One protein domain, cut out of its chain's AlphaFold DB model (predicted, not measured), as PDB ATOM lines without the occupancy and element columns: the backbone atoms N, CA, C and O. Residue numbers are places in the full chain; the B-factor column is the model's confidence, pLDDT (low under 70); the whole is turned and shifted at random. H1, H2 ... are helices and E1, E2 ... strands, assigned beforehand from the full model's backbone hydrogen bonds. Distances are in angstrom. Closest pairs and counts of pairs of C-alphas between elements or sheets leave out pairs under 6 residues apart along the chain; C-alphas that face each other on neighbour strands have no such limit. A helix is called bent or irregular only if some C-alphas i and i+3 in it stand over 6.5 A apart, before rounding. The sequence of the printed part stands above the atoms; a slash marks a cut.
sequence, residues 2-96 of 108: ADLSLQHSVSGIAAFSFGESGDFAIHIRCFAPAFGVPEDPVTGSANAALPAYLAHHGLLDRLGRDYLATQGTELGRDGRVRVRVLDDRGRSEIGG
ATOM      1  N   ALA A   2      10.600  10.515 -36.608       89.44
ATOM      2  CA  ALA A   2      11.042   9.293 -35.921       89.44
ATOM      3  C   ALA A   2      10.708   9.308 -34.418       89.44
ATOM      4  O   ALA A   2      10.031   8.403 -33.942       89.44
ATOM      5  N   ASP A   3      11.074  10.383 -33.715       93.62
ATOM      6  CA  ASP A   3      10.774  10.531 -32.283       93.62
ATOM      7  C   ASP A   3       9.270  10.469 -31.994       93.62
ATOM      8  O   ASP A   3       8.847   9.789 -31.065       93.62
ATOM      9  N   LEU A   4       8.455  11.114 -32.835       92.81
ATOM     10  CA  LEU A   4       6.998  11.119 -32.701       92.81
ATOM     11  C   LEU A   4       6.410   9.706 -32.866       92.81
ATOM     12  O   LEU A   4       5.561   9.294 -32.081       92.81
ATOM     13  N   SER A   5       6.884   8.939 -33.851       93.12
ATOM     14  CA  SER A   5       6.459   7.547 -34.044       93.12
ATOM     15  C   SER A   5       6.823   6.665 -32.846       93.12
ATOM     16  O   SER A   5       5.985   5.894 -32.378       93.12
ATOM     17  N   LEU A   6       8.036   6.820 -32.305       92.88
ATOM     18  CA  LEU A   6       8.496   6.072 -31.132       92.88
ATOM     19  C   LEU A   6       7.701   6.429 -29.870       92.88
ATOM     20  O   LEU A   6       7.274   5.532 -29.145       92.88
ATOM     21  N   GLN A   7       7.439   7.718 -29.637       96.50
ATOM     22  CA  GLN A   7       6.645   8.199 -28.499       96.50
ATOM     23  C   GLN A   7       5.237   7.598 -28.464       96.50
ATOM     24  O   GLN A   7       4.729   7.282 -27.391       96.50
ATOM     25  N   HIS A   8       4.617   7.413 -29.631       94.94
ATOM     26  CA  HIS A   8       3.270   6.854 -29.744       94.94
ATOM     27  C   HIS A   8       3.244   5.348 -30.032       94.94
ATOM     28  O   HIS A   8       2.162   4.789 -30.191       94.94
ATOM     29  N   SER A   9       4.403   4.679 -30.070       95.50
ATOM     30  CA  SER A   9       4.515   3.246 -30.389       95.50
ATOM     31  C   SER A   9       3.825   2.864 -31.708       95.50
ATOM     32  O   SER A   9       3.165   1.831 -31.806       95.50
ATOM     33  N   VAL A  10       3.976   3.705 -32.737       95.25
ATOM     34  CA  VAL A  10       3.430   3.474 -34.083       95.25
ATOM     35  C   VAL A  10       4.548   3.287 -35.105       95.25
ATOM     36  O   VAL A  10       5.636   3.844 -34.969       95.25
ATOM     37  N   SER A  11       4.278   2.524 -36.167       92.94
ATOM     38  CA  SER A  11       5.269   2.236 -37.216       92.94
ATOM     39  C   SER A  11       5.637   3.453 -38.071       92.94
ATOM     40  O   SER A  11       6.707   3.501 -38.667       92.94
ATOM     41  N   GLY A  12       4.749   4.440 -38.146       95.19
ATOM     42  CA  GLY A  12       4.913   5.606 -38.995       95.19
ATOM     43  C   GLY A  12       3.715   6.534 -38.898       95.19
ATOM     44  O   GLY A  12       2.845   6.363 -38.044       95.19
ATOM     45  N   ILE A  13       3.687   7.533 -39.768       96.94
ATOM     46  CA  ILE A  13       2.629   8.539 -39.825       96.94
ATOM     47  C   ILE A  13       2.167   8.654 -41.270       96.94
ATOM     48  O   ILE A  13       2.980   8.855 -42.174       96.94
ATOM     49  N   ALA A  14       0.855   8.558 -41.454       97.81
ATOM     50  CA  ALA A  14       0.182   8.830 -42.709       97.81
ATOM     51  C   ALA A  14      -0.423  10.239 -42.660       97.81
ATOM     52  O   ALA A  14      -1.332  10.499 -41.872       97.81
ATOM     53  N   ALA A  15       0.089  11.149 -43.484       97.81
ATOM     54  CA  ALA A  15      -0.496  12.468 -43.690       97.81
ATOM     55  C   ALA A  15      -1.339  12.436 -44.965       97.81
ATOM     56  O   ALA A  15      -0.869  11.941 -45.988       97.81
ATOM     57  N   PHE A  16      -2.566  12.951 -44.924       97.81
ATOM     58  CA  PHE A  16      -3.458  12.928 -46.081       97.81
ATOM     59  C   PHE A  16      -4.231  14.235 -46.248       97.81
ATOM     60  O   PHE A  16      -4.452  14.977 -45.289       97.81
ATOM     61  N   SER A  17      -4.674  14.489 -47.475       96.75
ATOM     62  CA  SER A  17      -5.603  15.557 -47.828       96.75
ATOM     63  C   SER A  17      -6.680  15.039 -48.780       96.75
ATOM     64  O   SER A  17      -6.501  14.036 -49.475       96.75
ATOM     65  N   PHE A  18      -7.818  15.732 -48.802       96.56
ATOM     66  CA  PHE A  18      -8.838  15.523 -49.825       96.56
ATOM     67  C   PHE A  18      -8.381  16.177 -51.128       96.56
ATOM     68  O   PHE A  18      -7.867  17.295 -51.106       96.56
ATOM     69  N   GLY A  19      -8.587  15.491 -52.249       90.56
ATOM     70  CA  GLY A  19      -8.401  16.078 -53.572       90.56
ATOM     71  C   GLY A  19      -9.396  17.218 -53.795       90.56
ATOM     72  O   GLY A  19     -10.562  17.111 -53.417       90.56
ATOM     73  N   GLU A  20      -8.938  18.318 -54.388       78.06
ATOM     74  CA  GLU A  20      -9.779  19.498 -54.640       78.06
ATOM     75  C   GLU A  20     -10.603  19.353 -55.929       78.06
ATOM     76  O   GLU A  20     -11.750  19.784 -55.993       78.06
ATOM     77  N   SER A  21     -10.024  18.739 -56.961       64.94
ATOM     78  CA  SER A  21     -10.674  18.296 -58.202       64.94
ATOM     79  C   SER A  21      -9.630  17.562 -59.050       64.94
ATOM     80  O   SER A  21      -8.507  18.040 -59.187       64.94
ATOM     81  N   GLY A  22      -9.954  16.379 -59.580       70.56
ATOM     82  CA  GLY A  22      -9.009  15.613 -60.398       70.56
ATOM     83  C   GLY A  22      -9.192  14.099 -60.330       70.56
ATOM     84  O   GLY A  22     -10.227  13.597 -59.897       70.56
ATOM     85  N   ASP A  23      -8.156  13.386 -60.768       87.25
ATOM     86  CA  ASP A  23      -8.130  11.929 -60.959       87.25
ATOM     87  C   ASP A  23      -8.225  11.101 -59.666       87.25
ATOM     88  O   ASP A  23      -8.464   9.894 -59.726       87.25
ATOM     89  N   PHE A  24      -8.000  11.714 -58.503       94.00
ATOM     90  CA  PHE A  24      -7.993  11.053 -57.200       94.00
ATOM     91  C   PHE A  24      -8.765  11.868 -56.163       94.00
ATOM     92  O   PHE A  24      -8.834  13.093 -56.223       94.00
ATOM     93  N   ALA A  25      -9.326  11.172 -55.176       96.62
ATOM     94  CA  ALA A  25     -10.093  11.779 -54.093       96.62
ATOM     95  C   ALA A  25      -9.254  12.004 -52.824       96.62
ATOM     96  O   ALA A  25      -9.612  12.832 -51.987       96.62
ATOM     97  N   ILE A  26      -8.138  11.283 -52.682       97.69
ATOM     98  CA  ILE A  26      -7.203  11.400 -51.559       97.69
ATOM     99  C   ILE A  26      -5.773  11.497 -52.086       97.69
ATOM    100  O   ILE A  26      -5.365  10.691 -52.919       97.69
ATOM    101  N   HIS A  27      -5.006  12.444 -51.552       97.44
ATOM    102  CA  HIS A  27      -3.547  12.432 -51.618       97.44
ATOM    103  C   HIS A  27      -3.015  12.006 -50.252       97.44
ATOM    104  O   HIS A  27      -3.413  12.580 -49.237       97.44
ATOM    105  N   ILE A  28      -2.141  11.006 -50.198       98.06
ATOM    106  CA  ILE A  28      -1.580  10.482 -48.947       98.06
ATOM    107  C   ILE A  28      -0.061  10.374 -49.054       98.06
ATOM    108  O   ILE A  28       0.473  10.110 -50.123       98.06
ATOM    109  N   ARG A  29       0.637  10.583 -47.937       98.25
ATOM    110  CA  ARG A  29       2.085  10.395 -47.781       98.25
ATOM    111  C   ARG A  29       2.361   9.624 -46.501       98.25
ATOM    112  O   ARG A  29       1.741   9.908 -45.474       98.25
ATOM    113  N   CYS A  30       3.290   8.673 -46.552       98.19
ATOM    114  CA  CYS A  30       3.582   7.783 -45.430       98.19
ATOM    115  C   CYS A  30       5.061   7.826 -45.055       98.19
ATOM    116  O   CYS A  30       5.929   7.492 -45.857       98.19
ATOM    117  N   PHE A  31       5.333   8.188 -43.803       98.19
ATOM    118  CA  PHE A  31       6.683   8.362 -43.273       98.19
ATOM    119  C   PHE A  31       6.940   7.354 -42.153       98.19
ATOM    120  O   PHE A  31       6.183   7.316 -41.181       98.19
ATOM    121  N   ALA A  32       8.025   6.583 -42.247       97.06
ATOM    122  CA  ALA A  32       8.428   5.605 -41.230       97.06
ATOM    123  C   ALA A  32       9.939   5.677 -40.905       97.06
ATOM    124  O   ALA A  32      10.639   4.658 -40.912       97.06
ATOM    125  N   PRO A  33      10.493   6.870 -40.595       96.56
ATOM    126  CA  PRO A  33      11.940   7.053 -40.459       96.56
ATOM    127  C   PRO A  33      12.558   6.269 -39.292       96.56
ATOM    128  O   PRO A  33      13.733   5.924 -39.360       96.56
ATOM    129  N   ALA A  34      11.782   5.935 -38.253       94.75
ATOM    130  CA  ALA A  34      12.239   5.073 -37.157       94.75
ATOM    131  C   ALA A  34      12.612   3.649 -37.626       94.75
ATOM    132  O   ALA A  34      13.368   2.960 -36.950       94.75
ATOM    133  N   PHE A  35      12.120   3.232 -38.797       93.38
ATOM    134  CA  PHE A  35      12.395   1.938 -39.425       93.38
ATOM    135  C   PHE A  35      13.287   2.071 -40.667       93.38
ATOM    136  O   PHE A  35      13.338   1.169 -41.498       93.38
ATOM    137  N   GLY A  36      13.981   3.204 -40.822       95.19
ATOM    138  CA  GLY A  36      14.896   3.431 -41.942       95.19
ATOM    139  C   GLY A  36      14.211   3.722 -43.279       95.19
ATOM    140  O   GLY A  36      14.892   3.746 -44.300       95.19
ATOM    141  N   VAL A  37      12.897   3.975 -43.289       96.44
ATOM    142  CA  VAL A  37      12.142   4.383 -44.483       96.44
ATOM    143  C   VAL A  37      11.746   5.852 -44.329       96.44
ATOM    144  O   VAL A  37      10.760   6.145 -43.649       96.44
ATOM    145  N   PRO A  38      12.504   6.806 -44.910       96.75
ATOM    146  CA  PRO A  38      12.179   8.225 -44.791       96.75
ATOM    147  C   PRO A  38      10.751   8.522 -45.257       96.75
ATOM    148  O   PRO A  38       9.989   9.141 -44.519       96.75
ATOM    149  N   GLU A  39      10.385   8.005 -46.431       98.12
ATOM    150  CA  GLU A  39       9.043   8.042 -47.004       98.12
ATOM    151  C   GLU A  39       8.853   6.822 -47.917       98.12
ATOM    152  O   GLU A  39       9.755   6.472 -48.681       98.12
ATOM    153  N   ASP A  40       7.705   6.158 -47.812       97.94
ATOM    154  CA  ASP A  40       7.346   5.006 -48.645       97.94
ATOM    155  C   ASP A  40       6.574   5.481 -49.895       97.94
ATOM    156  O   ASP A  40       5.597   6.228 -49.750       97.94
ATOM    157  N   PRO A  41       6.973   5.088 -51.124       97.50
ATOM    158  CA  PRO A  41       6.317   5.536 -52.350       97.50
ATOM    159  C   PRO A  41       4.852   5.122 -52.481       97.50
ATOM    160  O   PRO A  41       4.097   5.897 -53.056       97.50
ATOM    161  N   VAL A  42       4.437   3.946 -51.989       98.06
ATOM    162  CA  VAL A  42       3.026   3.507 -51.994       98.06
ATOM    163  C   VAL A  42       2.771   2.550 -50.835       98.06
ATOM    164  O   VAL A  42       3.232   1.411 -50.852       98.06
ATOM    165  N   THR A  43       1.957   2.965 -49.866       98.06
ATOM    166  CA  THR A  43       1.741   2.194 -48.636       98.06
ATOM    167  C   THR A  43       0.340   1.600 -48.600       98.06
ATOM    168  O   THR A  43      -0.635   2.268 -48.242       98.06
ATOM    169  N   GLY A  44       0.219   0.314 -48.936       97.62
ATOM    170  CA  GLY A  44      -1.071  -0.385 -48.936       97.62
ATOM    171  C   GLY A  44      -1.766  -0.366 -47.570       97.62
ATOM    172  O   GLY A  44      -2.947  -0.045 -47.480       97.62
ATOM    173  N   SER A  45      -1.037  -0.622 -46.482       97.38
ATOM    174  CA  SER A  45      -1.610  -0.658 -45.127       97.38
ATOM    175  C   SER A  45      -2.231   0.676 -44.699       97.38
ATOM    176  O   SER A  45      -3.322   0.686 -44.132       97.38
ATOM    177  N   ALA A  46      -1.588   1.803 -45.012       97.88
ATOM    178  CA  ALA A  46      -2.124   3.129 -44.717       97.88
ATOM    179  C   ALA A  46      -3.392   3.422 -45.533       97.88
ATOM    180  O   ALA A  46      -4.390   3.880 -44.979       97.88
ATOM    181  N   ASN A  47      -3.387   3.082 -46.827       98.38
ATOM    182  CA  ASN A  47      -4.556   3.234 -47.694       98.38
ATOM    183  C   ASN A  47      -5.735   2.345 -47.257       98.38
ATOM    184  O   ASN A  47      -6.881   2.774 -47.351       98.38
ATOM    185  N   ALA A  48      -5.469   1.145 -46.734       98.12
ATOM    186  CA  ALA A  48      -6.496   0.248 -46.200       98.12
ATOM    187  C   ALA A  48      -7.055   0.712 -44.840       98.12
ATOM    188  O   ALA A  48      -8.233   0.505 -44.547       98.12
ATOM    189  N   ALA A  49      -6.227   1.350 -44.006       97.88
ATOM    190  CA  ALA A  49      -6.634   1.852 -42.693       97.88
ATOM    191  C   ALA A  49      -7.401   3.186 -42.763       97.88
ATOM    192  O   ALA A  49      -8.252   3.456 -41.913       97.88
ATOM    193  N   LEU A  50      -7.119   4.021 -43.770       98.19
ATOM    194  CA  LEU A  50      -7.684   5.366 -43.880       98.19
ATOM    195  C   LEU A  50      -9.228   5.401 -43.875       98.19
ATOM    196  O   LEU A  50      -9.772   6.232 -43.148       98.19
ATOM    197  N   PRO A  51      -9.971   4.521 -44.579       98.38
ATOM    198  CA  PRO A  51     -11.433   4.518 -44.518       98.38
ATOM    199  C   PRO A  51     -12.003   4.377 -43.105       98.38
ATOM    200  O   PRO A  51     -12.975   5.053 -42.778       98.38
ATOM    201  N   ALA A  52     -11.390   3.554 -42.249       98.25
ATOM    202  CA  ALA A  52     -11.822   3.393 -40.862       98.25
ATOM    203  C   ALA A  52     -11.583   4.670 -40.041       98.25
ATOM    204  O   ALA A  52     -12.443   5.070 -39.256       98.25
ATOM    205  N   TYR A  53     -10.457   5.355 -40.271       98.12
ATOM    206  CA  TYR A  53     -10.198   6.671 -39.679       98.12
ATOM    207  C   TYR A  53     -11.244   7.699 -40.134       98.12
ATOM    208  O   TYR A  53     -11.847   8.392 -39.316       98.12
ATOM    209  N   LEU A  54     -11.522   7.769 -41.437       98.06
ATOM    210  CA  LEU A  54     -12.514   8.692 -41.987       98.06
ATOM    211  C   LEU A  54     -13.923   8.406 -41.459       98.06
ATOM    212  O   LEU A  54     -14.642   9.346 -41.131       98.06
ATOM    213  N   ALA A  55     -14.304   7.133 -41.336       97.69
ATOM    214  CA  ALA A  55     -15.573   6.719 -40.747       97.69
ATOM    215  C   ALA A  55     -15.687   7.169 -39.287       97.69
ATOM    216  O   ALA A  55     -16.676   7.794 -38.907       97.69
ATOM    217  N   HIS A  56     -14.645   6.922 -38.485       98.00
ATOM    218  CA  HIS A  56     -14.598   7.329 -37.080       98.00
ATOM    219  C   HIS A  56     -14.794   8.843 -36.894       98.00
ATOM    220  O   HIS A  56     -15.431   9.271 -35.934       98.00
ATOM    221  N   HIS A  57     -14.296   9.646 -37.837       97.69
ATOM    222  CA  HIS A  57     -14.409  11.104 -37.813       97.69
ATOM    223  C   HIS A  57     -15.603  11.670 -38.605       97.69
ATOM    224  O   HIS A  57     -15.704  12.888 -38.743       97.69
ATOM    225  N   GLY A  58     -16.503  10.831 -39.132       96.56
ATOM    226  CA  GLY A  58     -17.664  11.286 -39.911       96.56
ATOM    227  C   GLY A  58     -17.300  11.958 -41.243       96.56
ATOM    228  O   GLY A  58     -18.047  12.782 -41.757       96.56
ATOM    229  N   LEU A  59     -16.125  11.641 -41.792       96.44
ATOM    230  CA  LEU A  59     -15.591  12.219 -43.027       96.44
ATOM    231  C   LEU A  59     -15.738  11.295 -44.240       96.44
ATOM    232  O   LEU A  59     -15.467  11.724 -45.362       96.44
ATOM    233  N   LEU A  60     -16.139  10.040 -44.028       95.25
ATOM    234  CA  LEU A  60     -16.206   9.020 -45.076       95.25
ATOM    235  C   LEU A  60     -17.173   9.395 -46.212       95.25
ATOM    236  O   LEU A  60     -16.850   9.189 -47.382       95.25
ATOM    237  N   ASP A  61     -18.303  10.027 -45.885       93.19
ATOM    238  CA  ASP A  61     -19.341  10.415 -46.853       93.19
ATOM    239  C   ASP A  61     -18.844  11.406 -47.917       93.19
ATOM    240  O   ASP A  61     -19.453  11.543 -48.977       93.19
ATOM    241  N   ARG A  62     -17.697  12.058 -47.684       92.12
ATOM    242  CA  ARG A  62     -17.049  12.937 -48.667       92.12
ATOM    243  C   ARG A  62     -16.476  12.188 -49.871       92.12
ATOM    244  O   ARG A  62     -16.233  12.819 -50.894       92.12
ATOM    245  N   LEU A  63     -16.197  10.891 -49.733       91.88
ATOM    246  CA  LEU A  63     -15.509  10.080 -50.743       91.88
ATOM    247  C   LEU A  63     -16.430   9.072 -51.441       91.88
ATOM    248  O   LEU A  63     -16.103   8.596 -52.524       91.88
ATOM    249  N   GLY A  64     -17.562   8.726 -50.822       90.06
ATOM    250  CA  GLY A  64     -18.398   7.609 -51.262       90.06
ATOM    251  C   GLY A  64     -17.786   6.243 -50.924       90.06
ATOM    252  O   GLY A  64     -16.984   6.113 -49.999       90.06
ATOM    253  N   ARG A  65     -18.202   5.196 -51.651       95.19
ATOM    254  CA  ARG A  65     -17.777   3.802 -51.398       95.19
ATOM    255  C   ARG A  65     -16.603   3.335 -52.240       95.19
ATOM    256  O   ARG A  65     -15.926   2.402 -51.833       95.19
ATOM    257  N   ASP A  66     -16.333   3.982 -53.362       96.69
ATOM    258  CA  ASP A  66     -15.211   3.648 -54.230       96.69
ATOM    259  C   ASP A  66     -14.469   4.940 -54.553       96.69
ATOM    260  O   ASP A  66     -15.047   5.869 -55.118       96.69
ATOM    261  N   TYR A  67     -13.188   5.002 -54.200       97.12
ATOM    262  CA  TYR A  67     -12.359   6.162 -54.495       97.12
ATOM    263  C   TYR A  67     -10.939   5.759 -54.889       97.12
ATOM    264  O   TYR A  67     -10.486   4.637 -54.650       97.12
ATOM    265  N   LEU A  68     -10.236   6.692 -55.529       97.62
ATOM    266  CA  LEU A  68      -8.825   6.549 -55.860       97.62
ATOM    267  C   LEU A  68      -7.991   7.412 -54.913       97.62
ATOM    268  O   LEU A  68      -8.280   8.597 -54.741       97.62
ATOM    269  N   ALA A  69      -6.963   6.819 -54.318       98.00
ATOM    270  CA  ALA A  69      -5.917   7.522 -53.595       98.00
ATOM    271  C   ALA A  69      -4.640   7.575 -54.439       98.00
ATOM    272  O   ALA A  69      -4.329   6.616 -55.155       98.00
ATOM    273  N   THR A  70      -3.904   8.680 -54.336       97.75
ATOM    274  CA  THR A  70      -2.558   8.819 -54.903       97.75
ATOM    275  C   THR A  70      -1.499   8.964 -53.808       97.75
ATOM    276  O   THR A  70      -1.774   9.542 -52.752       97.75
ATOM    277  N   GLN A  71      -0.300   8.440 -54.061       98.19
ATOM    278  CA  GLN A  71       0.862   8.525 -53.175       98.19
ATOM    279  C   GLN A  71       2.167   8.518 -53.984       98.19
ATOM    280  O   GLN A  71       2.267   7.865 -55.026       98.19
ATOM    281  N   GLY A  72       3.184   9.213 -53.472       97.81
ATOM    282  CA  GLY A  72       4.554   9.146 -53.987       97.81
ATOM    283  C   GLY A  72       4.912  10.206 -55.029       97.81
ATOM    284  O   GLY A  72       6.047  10.195 -55.510       97.81
ATOM    285  N   THR A  73       4.005  11.140 -55.341       95.75
ATOM    286  CA  THR A  73       4.231  12.230 -56.307       95.75
ATOM    287  C   THR A  73       5.491  13.028 -55.968       95.75
ATOM    288  O   THR A  73       6.325  13.284 -56.835       95.75
ATOM    289  N   GLU A  74       5.693  13.343 -54.687       97.44
ATOM    290  CA  GLU A  74       6.869  14.053 -54.173       97.44
ATOM    291  C   GLU A  74       8.177  13.263 -54.316       97.44
ATOM    292  O   GLU A  74       9.259  13.847 -54.283       97.44
ATOM    293  N   LEU A  75       8.087  11.945 -54.510       97.69
ATOM    294  CA  LEU A  75       9.215  11.048 -54.763       97.69
ATOM    295  C   LEU A  75       9.399  10.740 -56.260       97.69
ATOM    296  O   LEU A  75      10.194   9.868 -56.617       97.69
ATOM    297  N   GLY A  76       8.652  11.412 -57.144       97.50
ATOM    298  CA  GLY A  76       8.664  11.147 -58.584       97.50
ATOM    299  C   GLY A  76       8.007   9.816 -58.967       97.50
ATOM    300  O   GLY A  76       8.385   9.205 -59.968       97.50
ATOM    301  N   ARG A  77       7.057   9.331 -58.159       96.69
ATOM    302  CA  ARG A  77       6.267   8.115 -58.400       96.69
ATOM    303  C   ARG A  77       4.782   8.483 -58.520       96.69
ATOM    304  O   ARG A  77       4.334   9.392 -57.843       96.69
ATOM    305  N   ASP A  78       4.019   7.780 -59.356       95.06
ATOM    306  CA  ASP A  78       2.558   7.969 -59.486       95.06
ATOM    307  C   ASP A  78       1.825   6.727 -58.965       95.06
ATOM    308  O   ASP A  78       1.305   5.904 -59.721       95.06
ATOM    309  N   GLY A  79       1.882   6.521 -57.651       97.25
ATOM    310  CA  GLY A  79       1.207   5.410 -57.004       97.25
ATOM    311  C   GLY A  79      -0.294   5.626 -56.959       97.25
ATOM    312  O   GLY A  79      -0.745   6.604 -56.380       97.25
ATOM    313  N   ARG A  80      -1.079   4.696 -57.511       97.56
ATOM    314  CA  ARG A  80      -2.547   4.779 -57.527       97.56
ATOM    315  C   ARG A  80      -3.168   3.568 -56.840       97.56
ATOM    316  O   ARG A  80      -3.006   2.439 -57.301       97.56
ATOM    317  N   VAL A  81      -3.917   3.812 -55.765       98.50
ATOM    318  CA  VAL A  81      -4.596   2.775 -54.977       98.50
ATOM    319  C   VAL A  81      -6.102   2.980 -55.063       98.50
ATOM    320  O   VAL A  81      -6.628   4.008 -54.641       98.50
ATOM    321  N   ARG A  82      -6.814   1.998 -55.619       98.44
ATOM    322  CA  ARG A  82      -8.276   1.937 -55.547       98.44
ATOM    323  C   ARG A  82      -8.668   1.427 -54.175       98.44
ATOM    324  O   ARG A  82      -8.164   0.392 -53.746       98.44
ATOM    325  N   VAL A  83      -9.589   2.129 -53.536       98.56
ATOM    326  CA  VAL A  83     -10.140   1.762 -52.238       98.56
ATOM    327  C   VAL A  83     -11.637   1.551 -52.395       98.56
ATOM    328  O   VAL A  83     -12.339   2.438 -52.884       98.56
ATOM    329  N   ARG A  84     -12.114   0.379 -51.976       98.56
ATOM    330  CA  ARG A  84     -13.534   0.041 -51.897       98.56
ATOM    331  C   ARG A  84     -13.930  -0.140 -50.442       98.56
ATOM    332  O   ARG A  84     -13.388  -0.992 -49.747       98.56
ATOM    333  N   VAL A  85     -14.898   0.639 -49.992       98.44
ATOM    334  CA  VAL A  85     -15.401   0.643 -48.622       98.44
ATOM    335  C   VAL A  85     -16.643  -0.232 -48.538       98.44
ATOM    336  O   VAL A  85     -17.635   0.001 -49.224       98.44
ATOM    337  N   LEU A  86     -16.581  -1.245 -47.681       98.19
ATOM    338  CA  LEU A  86     -17.571  -2.311 -47.570       98.19
ATOM    339  C   LEU A  86     -18.704  -1.986 -46.590       98.19
ATOM    340  O   LEU A  86     -19.778  -2.570 -46.694       98.19
ATOM    341  N   ASP A  87     -18.478  -1.088 -45.625       97.31
ATOM    342  CA  ASP A  87     -19.491  -0.684 -44.645       97.31
ATOM    343  C   ASP A  87     -19.232   0.692 -44.014       97.31
ATOM    344  O   ASP A  87     -18.216   1.343 -44.255       97.31
ATOM    345  N   ASP A  88     -20.177   1.145 -43.188       95.94
ATOM    346  CA  ASP A  88     -20.148   2.440 -42.486       95.94
ATOM    347  C   ASP A  88     -19.048   2.548 -41.429       95.94
ATOM    348  O   ASP A  88     -18.756   3.642 -40.956       95.94
ATOM    349  N   ARG A  89     -18.417   1.430 -41.050       96.81
ATOM    350  CA  ARG A  89     -17.279   1.421 -40.120       96.81
ATOM    351  C   ARG A  89     -15.946   1.583 -40.846       96.81
ATOM    352  O   ARG A  89     -14.904   1.590 -40.195       96.81
ATOM    353  N   GLY A  90     -15.967   1.698 -42.173       97.25
ATOM    354  CA  GLY A  90     -14.770   1.868 -42.980       97.25
ATOM    355  C   GLY A  90     -13.965   0.583 -43.158       97.25
ATOM    356  O   GLY A  90     -12.773   0.662 -43.453       97.25
ATOM    357  N   ARG A  91     -14.566  -0.611 -43.009       98.06
ATOM    358  CA  ARG A  91     -13.901  -1.826 -43.515       98.06
ATOM    359  C   ARG A  91     -13.722  -1.685 -45.021       98.06
ATOM    360  O   ARG A  91     -14.657  -1.273 -45.705       98.06
ATOM    361  N   SER A  92     -12.539  -2.003 -45.534       98.12
ATOM    362  CA  SER A  92     -12.203  -1.739 -46.931       98.12
ATOM    363  C   SER A  92     -11.376  -2.845 -47.575       98.12
ATOM    364  O   SER A  92     -10.694  -3.616 -46.900       98.12
ATOM    365  N   GLU A  93     -11.450  -2.893 -48.899       98.56
ATOM    366  CA  GLU A  93     -10.535  -3.611 -49.775       98.56
ATOM    367  C   GLU A  93      -9.735  -2.591 -50.580       98.56
ATOM    368  O   GLU A  93     -10.257  -1.541 -50.972       98.56
ATOM    369  N   ILE A  94      -8.474  -2.912 -50.858       98.56
ATOM    370  CA  ILE A  94      -7.619  -2.083 -51.703       98.56
ATOM    371  C   ILE A  94      -7.076  -2.881 -52.880       98.56
ATOM    372  O   ILE A  94      -6.871  -4.090 -52.793       98.56
ATOM    373  N   GLY A  95      -6.808  -2.187 -53.979       98.19
ATOM    374  CA  GLY A  95      -6.209  -2.785 -55.163       98.19
ATOM    375  C   GLY A  95      -5.482  -1.764 -56.024       98.19
ATOM    376  O   GLY A  95      -5.704  -0.559 -55.928       98.19
ATOM    377  N   GLY A  96      -4.616  -2.259 -56.899       97.06
ATOM    378  CA  GLY A  96      -3.834  -1.447 -57.822       97.06
ATOM    379  C   GLY A  96      -3.382  -2.277 -59.014       97.06
ATOM    380  O   GLY A  96      -3.457  -3.506 -58.993       97.06
TER     381      GLY A  96
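This is residues 2 to 96 of the 108 residues of the protein "PhzF family phenazine biosynthesis protein" of Deltaproteobacteria bacterium (UniProt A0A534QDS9). A strongly twisted sheet of six strands curls round one helix, H2, with the meander E1 E2 E3 and the meander E4 E5 E6 joined where E2 and E4 run parallel. The short helix H1 lies far from H2 and only grazes the sheet near E1, E2 and E3. The printed part has 95 residues with two named helices and six named strands, which follow each other along the chain as H1, then E1, E2 and E3, then H2, then E4, E5 and E6; the class is mixed, helices and strands, and the sheet is branched, with E2 and E4 parallel and its other neighbour pairs antiparallel. The whole is compact, with a radius of gyration of the C-alphas of 13.3 A, and rounded, spanning 34 by 29 by 22 A.

In the sheet, E1 is residues 13 to 18, 16.7 A long, and E2 is residues 26 to 32, 19.6 A. E3 is residues 37 to 40, 6.4 A. E4 is residues 66 to 71, 16.8 A, E5 residues 79 to 85, 19.2 A, and E6 residues 92 to 95, 10.2 A, ending at C-alpha 95 (-6.209, -2.785, -55.163). H2 is residues 44 to 56, 19.6 A, beginning at C-alpha 44 (-1.071, -0.385, -48.936); it is irregular, but only just, with C-alphas 48 and 51 at 6.7 A. H1 is residues 2 to 7, 8.7 A, beginning at C-alpha 2 (11.042, 9.293, -35.921).

E2 has three neighbours: E1 on one side, beside residues 26 to 31, and on the other side E3, beside residues 30 to 32, and E4, beside residues 26 to 29. E1 and E2 form an antiparallel hairpin at 168 degrees, with N 15 and O 29 at 2.9 A, within hydrogen-bond range. E2 and E3 form an antiparallel hairpin, with N 40 and O 30 at 3.0 A. E2 and E4 are parallel at 47 degrees, with N 70 and O 26 at 2.9 A. Each strand of a meander is the antiparallel neighbour of the one before: E4 and E5 form a hairpin, with N 69 and O 81 at 2.8 A, and so do E5 and E6, with N 84 and O 93 at 2.9 A. H2 is on the sheet; its closest C-alphas to E6 are those of Ala 48 and Ile 94, 6.1 A, and to E1 those of Ala 14 and Ala 46, 6.5 A. H1 grazes the sheet with residues 2 to 5, the closest C-alphas to E2 being those of Ala 2 and Ala 32, 7.0 A. H1 and H2 are apart. Every O i to N i+4 pair is within hydrogen-bond range in H1, and 7 of 9 in H2.

The two C-alphas farthest apart are those of Gln 7 and Gly 22, 36.3 A. The printed part has no cut, and no link is long. Mean pLDDT of the printed part is 95.7; residue 21 is under 70.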